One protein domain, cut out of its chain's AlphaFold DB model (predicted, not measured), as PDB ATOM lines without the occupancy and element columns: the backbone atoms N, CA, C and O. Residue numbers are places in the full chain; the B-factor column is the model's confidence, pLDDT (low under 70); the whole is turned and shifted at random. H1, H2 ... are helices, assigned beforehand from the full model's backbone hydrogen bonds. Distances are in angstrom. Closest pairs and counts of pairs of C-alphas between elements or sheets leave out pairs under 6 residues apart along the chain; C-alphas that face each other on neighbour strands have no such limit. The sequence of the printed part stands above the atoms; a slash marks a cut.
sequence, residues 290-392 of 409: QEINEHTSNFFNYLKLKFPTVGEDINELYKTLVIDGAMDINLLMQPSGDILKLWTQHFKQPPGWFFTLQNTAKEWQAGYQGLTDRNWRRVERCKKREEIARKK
ATOM      1  N   GLN A 290      19.879  10.149  10.675       82.81
ATOM      2  CA  GLN A 290      20.593   8.998  10.112       82.81
ATOM      3  C   GLN A 290      21.799   9.375   9.226       82.81
ATOM      4  O   GLN A 290      22.748   8.602   9.135       82.81
ATOM      5  N   GLU A 291      21.793  10.536   8.575       84.12
ATOM      6  CA  GLU A 291      22.926  11.002   7.768       84.12
ATOM      7  C   GLU A 291      24.127  11.343   8.658       84.12
ATOM      8  O   GLU A 291      25.230  10.838   8.425       84.12
ATOM      9  N   ILE A 292      23.907  12.099   9.742       89.06
ATOM     10  CA  ILE A 292      24.975  12.407  10.699       89.06
ATOM     11  C   ILE A 292      25.447  11.154  11.455       89.06
ATOM     12  O   ILE A 292      26.640  11.024  11.743       89.06
ATOM     13  N   ASN A 293      24.575  10.166  11.668       84.69
ATOM     14  CA  ASN A 293      24.956   8.869  12.236       84.69
ATOM     15  C   ASN A 293      25.888   8.071  11.308       84.69
ATOM     16  O   ASN A 293      26.842   7.444  11.778       84.69
ATOM     17  N   GLU A 294      25.668   8.110   9.988       84.31
ATOM     18  CA  GLU A 294      26.569   7.465   9.021       84.31
ATOM     19  C   GLU A 294      27.921   8.197   8.940       84.31
ATOM     20  O   GLU A 294      28.965   7.542   8.884       84.31
ATOM     21  N   HIS A 295      27.935   9.532   9.011       88.19
ATOM     22  CA  HIS A 295      29.178  10.307   9.117       88.19
ATOM     23  C   HIS A 295      29.963   9.966  10.388       88.19
ATOM     24  O   HIS A 295      31.164   9.700  10.325       88.19
ATOM     25  N   THR A 296      29.270   9.893  11.525       88.56
ATOM     26  CA  THR A 296      29.850   9.518  12.821       88.56
ATOM     27  C   THR A 296      30.418   8.097  12.770       88.56
ATOM     28  O   THR A 296      31.569   7.868  13.138       88.56
ATOM     29  N   SER A 297      29.674   7.146  12.202       87.81
ATOM     30  CA  SER A 297      30.138   5.766  12.000       87.81
ATOM     31  C   SER A 297      31.393   5.693  11.122       87.81
ATOM     32  O   SER A 297      32.341   4.973  11.439       87.81
ATOM     33  N   ASN A 298      31.422   6.436  10.014       89.31
ATOM     34  CA  ASN A 298      32.569   6.470   9.104       89.31
ATOM     35  C   ASN A 298      33.825   7.021   9.790       89.31
ATOM     36  O   ASN A 298      34.915   6.482   9.588       89.31
ATOM     37  N   PHE A 299      33.675   8.036  10.639       94.00
ATOM     38  CA  PHE A 299      34.776   8.561  11.438       94.00
ATOM     39  C   PHE A 299      35.307   7.541  12.453       94.00
ATOM     40  O   PHE A 299      36.514   7.325  12.513       94.00
ATOM     41  N   PHE A 300      34.444   6.856  13.207       91.31
ATOM     42  CA  PHE A 300      34.900   5.838  14.163       91.31
ATOM     43  C   PHE A 300      35.541   4.623  13.473       91.31
ATOM     44  O   PHE A 300      36.514   4.066  13.982       91.31
ATOM     45  N   ASN A 301      35.080   4.258  12.273       88.31
ATOM     46  CA  ASN A 301      35.759   3.260  11.444       88.31
ATOM     47  C   ASN A 301      37.155   3.732  11.015       88.31
ATOM     48  O   ASN A 301      38.114   2.966  11.097       88.31
ATOM     49  N   TYR A 302      37.293   4.995  10.600       91.06
ATOM     50  CA  TYR A 302      38.596   5.590  10.308       91.06
ATOM     51  C   TYR A 302      39.507   5.601  11.545       91.06
ATOM     52  O   TYR A 302      40.669   5.214  11.451       91.06
ATOM     53  N   LEU A 303      38.977   5.970  12.713       90.00
ATOM     54  CA  LEU A 303      39.713   5.984  13.976       90.00
ATOM     55  C   LEU A 303      40.255   4.593  14.327       90.00
ATOM     56  O   LEU A 303      41.423   4.458  14.683       90.00
ATOM     57  N   LYS A 304      39.430   3.554  14.156       89.19
ATOM     58  CA  LYS A 304      39.815   2.154  14.369       89.19
ATOM     59  C   LYS A 304      40.921   1.697  13.419       89.19
ATOM     60  O   LYS A 304      41.824   0.982  13.836       89.19
ATOM     61  N   LEU A 305      40.865   2.119  12.154       87.50
ATOM     62  CA  LEU A 305      41.918   1.829  11.174       87.50
ATOM     63  C   LEU A 305      43.220   2.570  11.496       87.50
ATOM     64  O   LEU A 305      44.300   2.017  11.306       87.50
ATOM     65  N   LYS A 306      43.121   3.804  11.997       85.56
ATOM     66  CA  LYS A 306      44.274   4.625  12.376       85.56
ATOM     67  C   LYS A 306      44.966   4.114  13.641       85.56
ATOM     68  O   LYS A 306      46.189   4.184  13.732       85.56
ATOM     69  N   PHE A 307      44.201   3.580  14.593       82.88
ATOM     70  CA  PHE A 307      44.698   3.076  15.874       82.88
ATOM     71  C   PHE A 307      44.282   1.610  16.106       82.88
ATOM     72  O   PHE A 307      43.433   1.325  16.955       82.88
ATOM     73  N   PRO A 308      44.877   0.649  15.376       77.62
ATOM     74  CA  PRO A 308      44.435  -0.747  15.397       77.62
ATOM     75  C   PRO A 308      44.664  -1.447  16.745       77.62
ATOM     76  O   PRO A 308      43.908  -2.344  17.105       77.62
ATOM     77  N   THR A 309      45.674  -1.028  17.512       78.31
ATOM     78  CA  THR A 309      46.036  -1.622  18.812       78.31
ATOM     79  C   THR A 309      45.030  -1.338  19.926       78.31
ATOM     80  O   THR A 309      45.007  -2.064  20.911       78.31
ATOM     81  N   VAL A 310      44.194  -0.311  19.764       79.50
ATOM     82  CA  VAL A 310      43.152   0.115  20.720       79.50
ATOM     83  C   VAL A 310      41.758  -0.003  20.094       79.50
ATOM     84  O   VAL A 310      40.821   0.712  20.440       79.50
ATOM     85  N   GLY A 311      41.608  -0.901  19.116       76.81
ATOM     86  CA  GLY A 311      40.365  -1.063  18.367       76.81
ATOM     87  C   GLY A 311      39.179  -1.532  19.214       76.81
ATOM     88  O   GLY A 311      38.041  -1.256  18.835       76.81
ATOM     89  N   GLU A 312      39.410  -2.239  20.324       80.88
ATOM     90  CA  GLU A 312      38.363  -2.618  21.288       80.88
ATOM     91  C   GLU A 312      37.896  -1.409  22.101       80.88
ATOM     92  O   GLU A 312      36.696  -1.125  22.095       80.88
ATOM     93  N   ASP A 313      38.832  -0.630  22.650       80.62
ATOM     94  CA  ASP A 313      38.547   0.626  23.356       80.62
ATOM     95  C   ASP A 313      37.746   1.594  22.473       80.62
ATOM     96  O   ASP A 313      36.793   2.220  22.924       80.62
ATOM     97  N   ILE A 314      38.069   1.678  21.176       86.25
ATOM     98  CA  ILE A 314      37.329   2.512  20.216       86.25
ATOM     99  C   ILE A 314      35.892   2.010  20.010       86.25
ATOM    100  O   ILE A 314      34.985   2.826  19.832       86.25
ATOM    101  N   ASN A 315      35.648   0.693  20.042       84.62
ATOM    102  CA  ASN A 315      34.286   0.159  19.936       84.62
ATOM    103  C   ASN A 315      33.483   0.453  21.213       84.62
ATOM    104  O   ASN A 315      32.304   0.792  21.123       84.62
ATOM    105  N   GLU A 316      34.110   0.347  22.387       87.31
ATOM    106  CA  GLU A 316      33.486   0.721  23.661       87.31
ATOM    107  C   GLU A 316      33.179   2.223  23.704       87.31
ATOM    108  O   GLU A 316      32.091   2.629  24.117       87.31
ATOM    109  N   LEU A 317      34.092   3.043  23.181       86.94
ATOM    110  CA  LEU A 317      33.925   4.484  23.051       86.94
ATOM    111  C   LEU A 317      32.770   4.831  22.103       86.94
ATOM    112  O   LEU A 317      31.918   5.649  22.442       86.94
ATOM    113  N   TYR A 318      32.690   4.164  20.948       86.81
ATOM    114  CA  TYR A 318      31.574   4.312  20.013       86.81
ATOM    115  C   TYR A 318      30.240   3.937  20.663       86.81
ATOM    116  O   TYR A 318      29.268   4.683  20.561       86.81
ATOM    117  N   LYS A 319      30.193   2.806  21.375       87.25
ATOM    118  CA  LYS A 319      28.985   2.360  22.071       87.25
ATOM    119  C   LYS A 319      28.549   3.373  23.131       87.25
ATOM    120  O   LYS A 319      27.413   3.827  23.100       87.25
ATOM    121  N   THR A 320      29.467   3.784  23.999       84.06
ATOM    122  CA  THR A 320      29.169   4.686  25.119       84.06
ATOM    123  C   THR A 320      28.706   6.064  24.646       84.06
ATOM    124  O   THR A 320      27.791   6.645  25.221       84.06
ATOM    125  N   LEU A 321      29.343   6.611  23.608       84.44
ATOM    126  CA  LEU A 321      29.074   7.980  23.165       84.44
ATOM    127  C   LEU A 321      27.950   8.046  22.140       84.44
ATOM    128  O   LEU A 321      27.043   8.856  22.286       84.44
ATOM    129  N   VAL A 322      28.023   7.221  21.098       83.56
ATOM    130  CA  VAL A 322      27.157   7.342  19.919       83.56
ATOM    131  C   VAL A 322      25.871   6.547  20.107       83.56
ATOM    132  O   VAL A 322      24.802   7.046  19.780       83.56
ATOM    133  N   ILE A 323      25.955   5.328  20.650       78.31
ATOM    134  CA  ILE A 323      24.771   4.478  20.851       78.31
ATOM    135  C   ILE A 323      24.047   4.874  22.140       78.31
ATOM    136  O   ILE A 323      22.877   5.236  22.096       78.31
ATOM    137  N   ASP A 324      24.748   4.832  23.273       78.50
ATOM    138  CA  ASP A 324      24.143   5.053  24.590       78.50
ATOM    139  C   ASP A 324      23.967   6.553  24.885       78.50
ATOM    140  O   ASP A 324      22.999   6.963  25.521       78.50
ATOM    141  N   GLY A 325      24.907   7.379  24.418       77.12
ATOM    142  CA  GLY A 325      24.908   8.826  24.622       77.12
ATOM    143  C   GLY A 325      24.226   9.645  23.527       77.12
ATOM    144  O   GLY A 325      24.097  10.854  23.708       77.12
ATOM    145  N   ALA A 326      23.829   9.022  22.411       79.69
ATOM    146  CA  ALA A 326      23.277   9.690  21.227       79.69
ATOM    147  C   ALA A 326      24.122  10.886  20.727       79.69
ATOM    148  O   ALA A 326      23.594  11.857  20.186       79.69
ATOM    149  N   MET A 327      25.444  10.837  20.921       82.81
ATOM    150  CA  MET A 327      26.360  11.896  20.502       82.81
ATOM    151  C   MET A 327      26.785  11.695  19.052       82.81
ATOM    152  O   MET A 327      27.470  10.725  18.720       82.81
ATOM    153  N   ASP A 328      26.452  12.661  18.203       85.62
ATOM    154  CA  ASP A 328      26.949  12.721  16.836       85.62
ATOM    155  C   ASP A 328      28.313  13.433  16.735       85.62
ATOM    156  O   ASP A 328      28.784  14.102  17.660       85.62
ATOM    157  N   ILE A 329      28.975  13.289  15.588       87.12
ATOM    158  CA  ILE A 329      30.298  13.872  15.358       87.12
ATOM    159  C   ILE A 329      30.325  15.405  15.449       87.12
ATOM    160  O   ILE A 329      31.322  15.953  15.904       87.12
ATOM    161  N   ASN A 330      29.262  16.123  15.089       87.69
ATOM    162  CA  ASN A 330      29.235  17.575  15.266       87.69
ATOM    163  C   ASN A 330      29.177  17.947  16.747       87.69
ATOM    164  O   ASN A 330      29.888  18.863  17.163       87.69
ATOM    165  N   LEU A 331      28.374  17.230  17.535       84.25
ATOM    166  CA  LEU A 331      28.296  17.418  18.984       84.25
ATOM    167  C   LEU A 331      29.628  17.095  19.663       84.25
ATOM    168  O   LEU A 331      30.052  17.823  20.551       84.25
ATOM    169  N   LEU A 332      30.332  16.053  19.224       81.88
ATOM    170  CA  LEU A 332      31.644  15.694  19.777       81.88
ATOM    171  C   LEU A 332      32.734  16.741  19.484       81.88
ATOM    172  O   LEU A 332      33.698  16.859  20.243       81.88
ATOM    173  N   MET A 333      32.594  17.499  18.396       82.44
ATOM    174  CA  MET A 333      33.602  18.455  17.921       82.44
ATOM    175  C   MET A 333      33.270  19.919  18.229       82.44
ATOM    176  O   MET A 333      34.048  20.817  17.895       82.44
ATOM    177  N   GLN A 334      32.133  20.181  18.870       73.81
ATOM    178  CA  GLN A 334      31.749  21.527  19.273       73.81
ATOM    179  C   GLN A 334      32.762  22.107  20.285       73.81
ATOM    180  O   GLN A 334      33.174  21.424  21.225       73.81
ATOM    181  N   PRO A 335      33.160  23.385  20.142       60.00
ATOM    182  CA  PRO A 335      34.186  24.009  20.977       60.00
ATOM    183  C   PRO A 335      33.666  24.469  22.355       60.00
ATOM    184  O   PRO A 335      34.183  25.434  22.915       60.00
ATOM    185  N   SER A 336      32.632  23.828  22.914       58.28
ATOM    186  CA  SER A 336      32.066  24.226  24.207       58.28
ATOM    187  C   SER A 336      32.718  23.462  25.362       58.28
ATOM    188  O   SER A 336      32.887  22.241  25.330       58.28
ATOM    189  N   GLY A 337      33.071  24.180  26.433       55.97
ATOM    190  CA  GLY A 337      33.608  23.573  27.659       55.97
ATOM    191  C   GLY A 337      32.628  22.614  28.350       55.97
ATOM    192  O   GLY A 337      33.031  21.825  29.205       55.97
ATOM    193  N   ASP A 338      31.351  22.644  27.969       68.62
ATOM    194  CA  ASP A 338      30.309  21.787  28.530       68.62
ATOM    195  C   ASP A 338      30.366  20.357  27.988       68.62
ATOM    196  O   ASP A 338      30.063  19.417  28.724       68.62
ATOM    197  N   ILE A 339      30.877  20.155  26.770       71.12
ATOM    198  CA  ILE A 339      31.073  18.809  26.213       71.12
ATOM    199  C   ILE A 339      32.185  18.073  26.952       71.12
ATOM    200  O   ILE A 339      32.031  16.895  27.252       71.12
ATOM    201  N   LEU A 340      33.270  18.752  27.335       69.88
ATOM    202  CA  LEU A 340      34.336  18.128  28.127       69.88
ATOM    203  C   LEU A 340      33.858  17.756  29.543       69.88
ATOM    204  O   LEU A 340      34.263  16.730  30.099       69.88
ATOM    205  N   LYS A 341      32.963  18.555  30.140       71.75
ATOM    206  CA  LYS A 341      32.315  18.188  31.409       71.75
ATOM    207  C   LYS A 341      31.435  16.957  31.227       71.75
ATOM    208  O   LYS A 341      31.549  16.022  32.009       71.75
ATOM    209  N   LEU A 342      30.610  16.923  30.186       74.75
ATOM    210  CA  LEU A 342      29.736  15.790  29.889       74.75
ATOM    211  C   LEU A 342      30.561  14.520  29.587       74.75
ATOM    212  O   LEU A 342      30.302  13.454  30.144       74.75
ATOM    213  N   TRP A 343      31.656  14.657  28.843       75.94
ATOM    214  CA  TRP A 343      32.645  13.611  28.577       75.94
ATOM    215  C   TRP A 343      33.204  12.965  29.849       75.94
ATOM    216  O   TRP A 343      33.190  11.743  30.016       75.94
ATOM    217  N   THR A 344      33.690  13.796  30.768       73.31
ATOM    218  CA  THR A 344      34.399  13.332  31.967       73.31
ATOM    219  C   THR A 344      33.459  12.938  33.103       73.31
ATOM    220  O   THR A 344      33.761  12.015  33.855       73.31
ATOM    221  N   GLN A 345      32.313  13.607  33.238       73.69
ATOM    222  CA  GLN A 345      31.392  13.421  34.364       73.69
ATOM    223  C   GLN A 345      30.276  12.420  34.052       73.69
ATOM    224  O   GLN A 345      29.948  11.599  34.910       73.69
ATOM    225  N   HIS A 346      29.705  12.473  32.843       75.12
ATOM    226  CA  HIS A 346      28.602  11.601  32.436       75.12
ATOM    227  C   HIS A 346      29.130  10.303  31.821       75.12
ATOM    228  O   HIS A 346      28.885   9.224  32.360       75.12
ATOM    229  N   PHE A 347      29.933  10.406  30.759       76.69
ATOM    230  CA  PHE A 347      30.474   9.227  30.070       76.69
ATOM    231  C   PHE A 347      31.672   8.594  30.785       76.69
ATOM    232  O   PHE A 347      32.057   7.475  30.451       76.69
ATOM    233  N   LYS A 348      32.243   9.287  31.784       76.94
ATOM    234  CA  LYS A 348      33.421   8.860  32.564       76.94
ATOM    235  C   LYS A 348      34.613   8.459  31.697       76.94
ATOM    236  O   LYS A 348      35.427   7.628  32.098       76.94
ATOM    237  N   GLN A 349      34.718   9.048  30.512       77.62
ATOM    238  CA  GLN A 349      35.785   8.727  29.583       77.62
ATOM    239  C   GLN A 349      37.045   9.528  29.928       77.62
ATOM    240  O   GLN A 349      36.948  10.689  30.349       77.62
ATOM    241  N   PRO A 350      38.248   8.953  29.746       76.31
ATOM    242  CA  PRO A 350      39.491   9.681  29.952       76.31
ATOM    243  C   PRO A 350      39.534  10.954  29.089       76.31
ATOM    244  O   PRO A 350      39.244  10.877  27.891       76.31
ATOM    245  N   PRO A 351      39.941  12.119  29.631       72.88
ATOM    246  CA  PRO A 351      40.046  13.356  28.852       72.88
ATOM    247  C   PRO A 351      40.970  13.223  27.637       72.88
ATOM    248  O   PRO A 351      40.745  13.858  26.615       72.88
ATOM    249  N   GLY A 352      41.993  12.361  27.720       74.75
ATOM    250  CA  GLY A 352      42.913  12.105  26.611       74.75
ATOM    251  C   GLY A 352      42.199  11.642  25.339       74.75
ATOM    252  O   GLY A 352      42.511  12.130  24.259       74.75
ATOM    253  N   TRP A 353      41.185  10.779  25.467       79.62
ATOM    254  CA  TRP A 353      40.403  10.309  24.323       79.62
ATOM    255  C   TRP A 353      39.620  11.430  23.640       79.62
ATOM    256  O   TRP A 353      39.520  11.429  22.415       79.62
ATOM    257  N   PHE A 354      39.135  12.416  24.401       81.56
ATOM    258  CA  PHE A 354      38.437  13.576  23.846       81.56
ATOM    259  C   PHE A 354      39.342  14.377  22.907       81.56
ATOM    260  O   PHE A 354      38.987  14.635  21.758       81.56
ATOM    261  N   PHE A 355      40.556  14.706  23.357       80.44
ATOM    262  CA  PHE A 355      41.515  15.451  22.539       80.44
ATOM    263  C   PHE A 355      42.013  14.634  21.342       80.44
ATOM    264  O   PHE A 355      42.141  15.172  20.240       80.44
ATOM    265  N   THR A 356      42.239  13.327  21.522       82.31
ATOM    266  CA  THR A 356      42.589  12.416  20.421       82.31
ATOM    267  C   THR A 356      41.504  12.402  19.348       82.31
ATOM    268  O   THR A 356      41.825  12.504  18.161       82.31
ATOM    269  N   LEU A 357      40.229  12.329  19.742       85.44
ATOM    270  CA  LEU A 357      39.098  12.403  18.819       85.44
ATOM    271  C   LEU A 357      39.047  13.752  18.108       85.44
ATOM    272  O   LEU A 357      38.944  13.763  16.889       85.44
ATOM    273  N   GLN A 358      39.175  14.867  18.830       84.56
ATOM    274  CA  GLN A 358      39.110  16.203  18.232       84.56
ATOM    275  C   GLN A 358      40.208  16.454  17.200       84.56
ATOM    276  O   GLN A 358      39.939  16.964  16.111       84.56
ATOM    277  N   ASN A 359      41.444  16.065  17.508       83.75
ATOM    278  CA  ASN A 359      42.552  16.212  16.568       83.75
ATOM    279  C   ASN A 359      42.387  15.270  15.370       83.75
ATOM    280  O   ASN A 359      42.521  15.690  14.221       83.75
ATOM    281  N   THR A 360      42.007  14.016  15.623       87.38
ATOM    282  CA  THR A 360      41.830  13.028  14.554       87.38
ATOM    283  C   THR A 360      40.641  13.351  13.655       87.38
ATOM    284  O   THR A 360      40.708  13.091  12.458       87.38
ATOM    285  N   ALA A 361      39.573  13.944  14.189       88.38
ATOM    286  CA  ALA A 361      38.410  14.362  13.416       88.38
ATOM    287  C   ALA A 361      38.749  15.492  12.443       88.38
ATOM    288  O   ALA A 361      38.297  15.455  11.303       88.38
ATOM    289  N   LYS A 362      39.589  16.455  12.845       86.06
ATOM    290  CA  LYS A 362      40.067  17.522  11.948       86.06
ATOM    291  C   LYS A 362      40.901  16.960  10.799       86.06
ATOM    292  O   LYS A 362      40.690  17.330   9.647       86.06
ATOM    293  N   GLU A 363      41.817  16.043  11.103       87.38
ATOM    294  CA  GLU A 363      42.620  15.358  10.083       87.38
ATOM    295  C   GLU A 363      41.751  14.513   9.146       87.38
ATOM    296  O   GLU A 363      41.923  14.552   7.930       87.38
ATOM    297  N   TRP A 364      40.785  13.784   9.706       91.62
ATOM    298  CA  TRP A 364      39.822  13.003   8.940       91.62
ATOM    299  C   TRP A 364      38.995  13.898   8.015       91.62
ATOM    300  O   TRP A 364      38.914  13.613   6.825       91.62
ATOM    301  N   GLN A 365      38.455  15.009   8.528       89.25
ATOM    302  CA  GLN A 365      37.623  15.942   7.771       89.25
ATOM    303  C   GLN A 365      38.359  16.535   6.565       89.25
ATOM    304  O   GLN A 365      37.750  16.695   5.510       89.25
ATOM    305  N   ALA A 366      39.664  16.799   6.679       85.12
ATOM    306  CA  ALA A 366      40.465  17.310   5.566       85.12
ATOM    307  C   ALA A 366      40.557  16.330   4.378       85.12
ATOM    308  O   ALA A 366      40.671  16.764   3.234       85.12
ATOM    309  N   GLY A 367      40.503  15.018   4.637       83.62
ATOM    310  CA  GLY A 367      40.540  13.966   3.613       83.62
ATOM    311  C   GLY A 367      39.187  13.308   3.331       83.62
ATOM    312  O   GLY A 367      39.119  12.356   2.550       83.62
ATOM    313  N   TYR A 368      38.113  13.759   3.980       90.31
ATOM    314  CA  TYR A 368      36.826  13.082   3.948       90.31
ATOM    315  C   TYR A 368      35.990  13.500   2.733       90.31
ATOM    316  O   TYR A 368      35.639  14.663   2.570       90.31
ATOM    317  N   GLN A 369      35.628  12.526   1.892       88.38
ATOM    318  CA  GLN A 369      34.888  12.748   0.639       88.38
ATOM    319  C   GLN A 369      33.359  12.648   0.789       88.38
ATOM    320  O   GLN A 369      32.638  12.677  -0.205       88.38
ATOM    321  N   GLY A 370      32.848  12.524   2.017       87.75
ATOM    322  CA  GLY A 370      31.418  12.376   2.280       87.75
ATOM    323  C   GLY A 370      30.938  10.923   2.338       87.75
ATOM    324  O   GLY A 370      31.713   9.979   2.521       87.75
ATOM    325  N   LEU A 371      29.617  10.744   2.292       85.56
ATOM    326  CA  LEU A 371      28.977   9.431   2.363       85.56
ATOM    327  C   LEU A 371      29.123   8.671   1.042       85.56
ATOM    328  O   LEU A 371      28.941   9.227  -0.036       85.56
ATOM    329  N   THR A 372      29.379   7.366   1.137       86.50
ATOM    330  CA  THR A 372      29.360   6.471  -0.031       86.50
ATOM    331  C   THR A 372      27.924   6.130  -0.442       86.50
ATOM    332  O   THR A 372      27.008   6.179   0.384       86.50
ATOM    333  N   ASP A 373      27.716   5.636  -1.667       85.25
ATOM    334  CA  ASP A 373      26.406   5.147  -2.143       85.25
ATOM    335  C   ASP A 373      25.779   4.090  -1.224       85.25
ATOM    336  O   ASP A 373      24.558   3.915  -1.154       85.25
ATOM    337  N   ARG A 374      26.615   3.316  -0.525       81.25
ATOM    338  CA  ARG A 374      26.153   2.322   0.445       81.25
ATOM    339  C   ARG A 374      25.578   2.988   1.696       81.25
ATOM    340  O   ARG A 374      24.580   2.485   2.218       81.25
ATOM    341  N   ASN A 375      26.194   4.070   2.171       83.69
ATOM    342  CA  ASN A 375      25.690   4.849   3.301       83.69
ATOM    343  C   ASN A 375      24.378   5.550   2.915       83.69
ATOM    344  O   ASN A 375      23.391   5.411   3.632       83.69
ATOM    345  N   TRP A 376      24.309   6.178   1.736       86.50
ATOM    346  CA  TRP A 376      23.084   6.832   1.254       86.50
ATOM    347  C   TRP A 376      21.887   5.881   1.169       86.50
ATOM    348  O   TRP A 376      20.816   6.179   1.696       86.50
ATOM    349  N   ARG A 377      22.088   4.657   0.664       84.44
ATOM    350  CA  ARG A 377      21.048   3.608   0.674       84.44
ATOM    351  C   ARG A 377      20.563   3.220   2.076       84.44
ATOM    352  O   ARG A 377      19.483   2.646   2.220       84.44
ATOM    353  N   ARG A 378      21.356   3.423   3.132       76.06
ATOM    354  CA  ARG A 378      20.906   3.216   4.522       76.06
ATOM    355  C   ARG A 378      20.076   4.400   5.006       76.06
ATOM    356  O   ARG A 378      18.995   4.160   5.540       76.06
ATOM    357  N   VAL A 379      20.524   5.625   4.734       77.19
ATOM    358  CA  VAL A 379      19.787   6.861   5.045       77.19
ATOM    359  C   VAL A 379      18.399   6.844   4.399       77.19
ATOM    360  O   VAL A 379      17.397   7.005   5.091       77.19
ATOM    361  N   GLU A 380      18.308   6.544   3.102       85.81
ATOM    362  CA  GLU A 380      17.031   6.478   2.374       85.81
ATOM    363  C   GLU A 380      16.083   5.406   2.920       85.81
ATOM    364  O   GLU A 380      14.875   5.622   3.028       85.81
ATOM    365  N   ARG A 381      16.617   4.240   3.309       83.88
ATOM    366  CA  ARG A 381      15.804   3.183   3.928       83.88
ATOM    367  C   ARG A 381      15.254   3.607   5.286       83.88
ATOM    368  O   ARG A 381      14.131   3.221   5.600       83.88
ATOM    369  N   CYS A 382      16.019   4.371   6.066       81.06
ATOM    370  CA  CYS A 382      15.557   4.923   7.338       81.06
ATOM    371  C   CYS A 382      14.437   5.941   7.107       81.06
ATOM    372  O   CYS A 382      13.323   5.718   7.577       81.06
ATOM    373  N   LYS A 383      14.678   6.933   6.234       84.25
ATOM    374  CA  LYS A 383      13.680   7.933   5.807       84.25
ATOM    375  C   LYS A 383      12.361   7.281   5.384       84.25
ATOM    376  O   LYS A 383      11.291   7.654   5.853       84.25
ATOM    377  N   LYS A 384      12.430   6.241   4.544       84.94
ATOM    378  CA  LYS A 384      11.242   5.521   4.063       84.94
ATOM    379  C   LYS A 384      10.502   4.775   5.180       84.94
ATOM    380  O   LYS A 384       9.275   4.723   5.166       84.94
ATOM    381  N   ARG A 385      11.218   4.176   6.140       82.62
ATOM    382  CA  ARG A 385      10.604   3.489   7.293       82.62
ATOM    383  C   ARG A 385       9.899   4.470   8.220       82.62
ATOM    384  O   ARG A 385       8.776   4.192   8.632       82.62
ATOM    385  N   GLU A 386      10.527   5.603   8.500       84.19
ATOM    386  CA  GLU A 386       9.947   6.669   9.319       84.19
ATOM    387  C   GLU A 386       8.732   7.299   8.638       84.19
ATOM    388  O   GLU A 386       7.703   7.499   9.277       84.19
ATOM    389  N   GLU A 387       8.781   7.512   7.320       85.06
ATOM    390  CA  GLU A 387       7.628   7.994   6.558       85.06
ATOM    391  C   GLU A 387       6.448   7.008   6.623       85.06
ATOM    392  O   GLU A 387       5.302   7.423   6.806       85.06
ATOM    393  N   ILE A 388       6.713   5.700   6.517       83.94
ATOM    394  CA  ILE A 388       5.688   4.657   6.679       83.94
ATOM    395  C   ILE A 388       5.126   4.666   8.107       83.94
ATOM    396  O   ILE A 388       3.908   4.601   8.272       83.94
ATOM    397  N   ALA A 389       5.978   4.759   9.131       79.12
ATOM    398  CA  ALA A 389       5.548   4.823  10.529       79.12
ATOM    399  C   ALA A 389       4.678   6.063  10.795       79.12
ATOM    400  O   ALA A 389       3.604   5.948  11.383       79.12
ATOM    401  N   ARG A 390       5.077   7.225  10.264       80.06
ATOM    402  CA  ARG A 390       4.308   8.470  10.350       80.06
ATOM    403  C   ARG A 390       2.949   8.347   9.665       80.06
ATOM    404  O   ARG A 390       1.948   8.772  10.226       80.06
ATOM    405  N   LYS A 391       2.887   7.737   8.475       80.88
ATOM    406  CA  LYS A 391       1.616   7.493   7.772       80.88
ATOM    407  C   LYS A 391       0.696   6.549   8.551       80.88
ATOM    408  O   LYS A 391      -0.504   6.780   8.551       80.88
ATOM    409  N   LYS A 392       1.231   5.535   9.239       74.88
ATOM    410  CA  LYS A 392       0.433   4.638  10.095       74.88
ATOM    411  C   LYS A 392      -0.161   5.357  11.308       74.88
ATOM    412  O   LYS A 392      -1.332   5.161  11.590       74.88
TER     413      LYS A 392
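This is residues 290 to 392 of the 409 residues of an uncharacterized protein of Pyrenophora tritici-repentis (strain Pt-1C-BFP) (UniProt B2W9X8). H6 is an arm, residues 384 to 392 sticking out from a body where H2 and H3 pack on H1, H5 crosses it and H4 packs on H5. The printed part has 103 residues with helices H1 to H6 and no named strand, all helix. It spans 45 by 29 by 26 A, only just compact, close to loose, radius of gyration of the C-alphas 15.0 A.

H6, residues 373 to 392, touches H1, residues 290 to 306, closest at C-alphas 379 and 290, 5.6 A. H1 and H2, residues 308 to 323, form a hairpin at a shallow tilt of 19 degrees. H5, residues 351 to 367, stands about perpendicular to H1, 77 degrees. In H2 10 of 12 and in H5 12 of 13 O i to N i+4 pairs are within hydrogen-bond range.

H1 begins at (20.593, 8.998, 10.112); H6, 28.7 A long, ends at (0.433, 4.638, 10.095). H3 is residues 329 to 333, H4 337 to 345.

Residues 335 to 338 and 340 have pLDDT under 70.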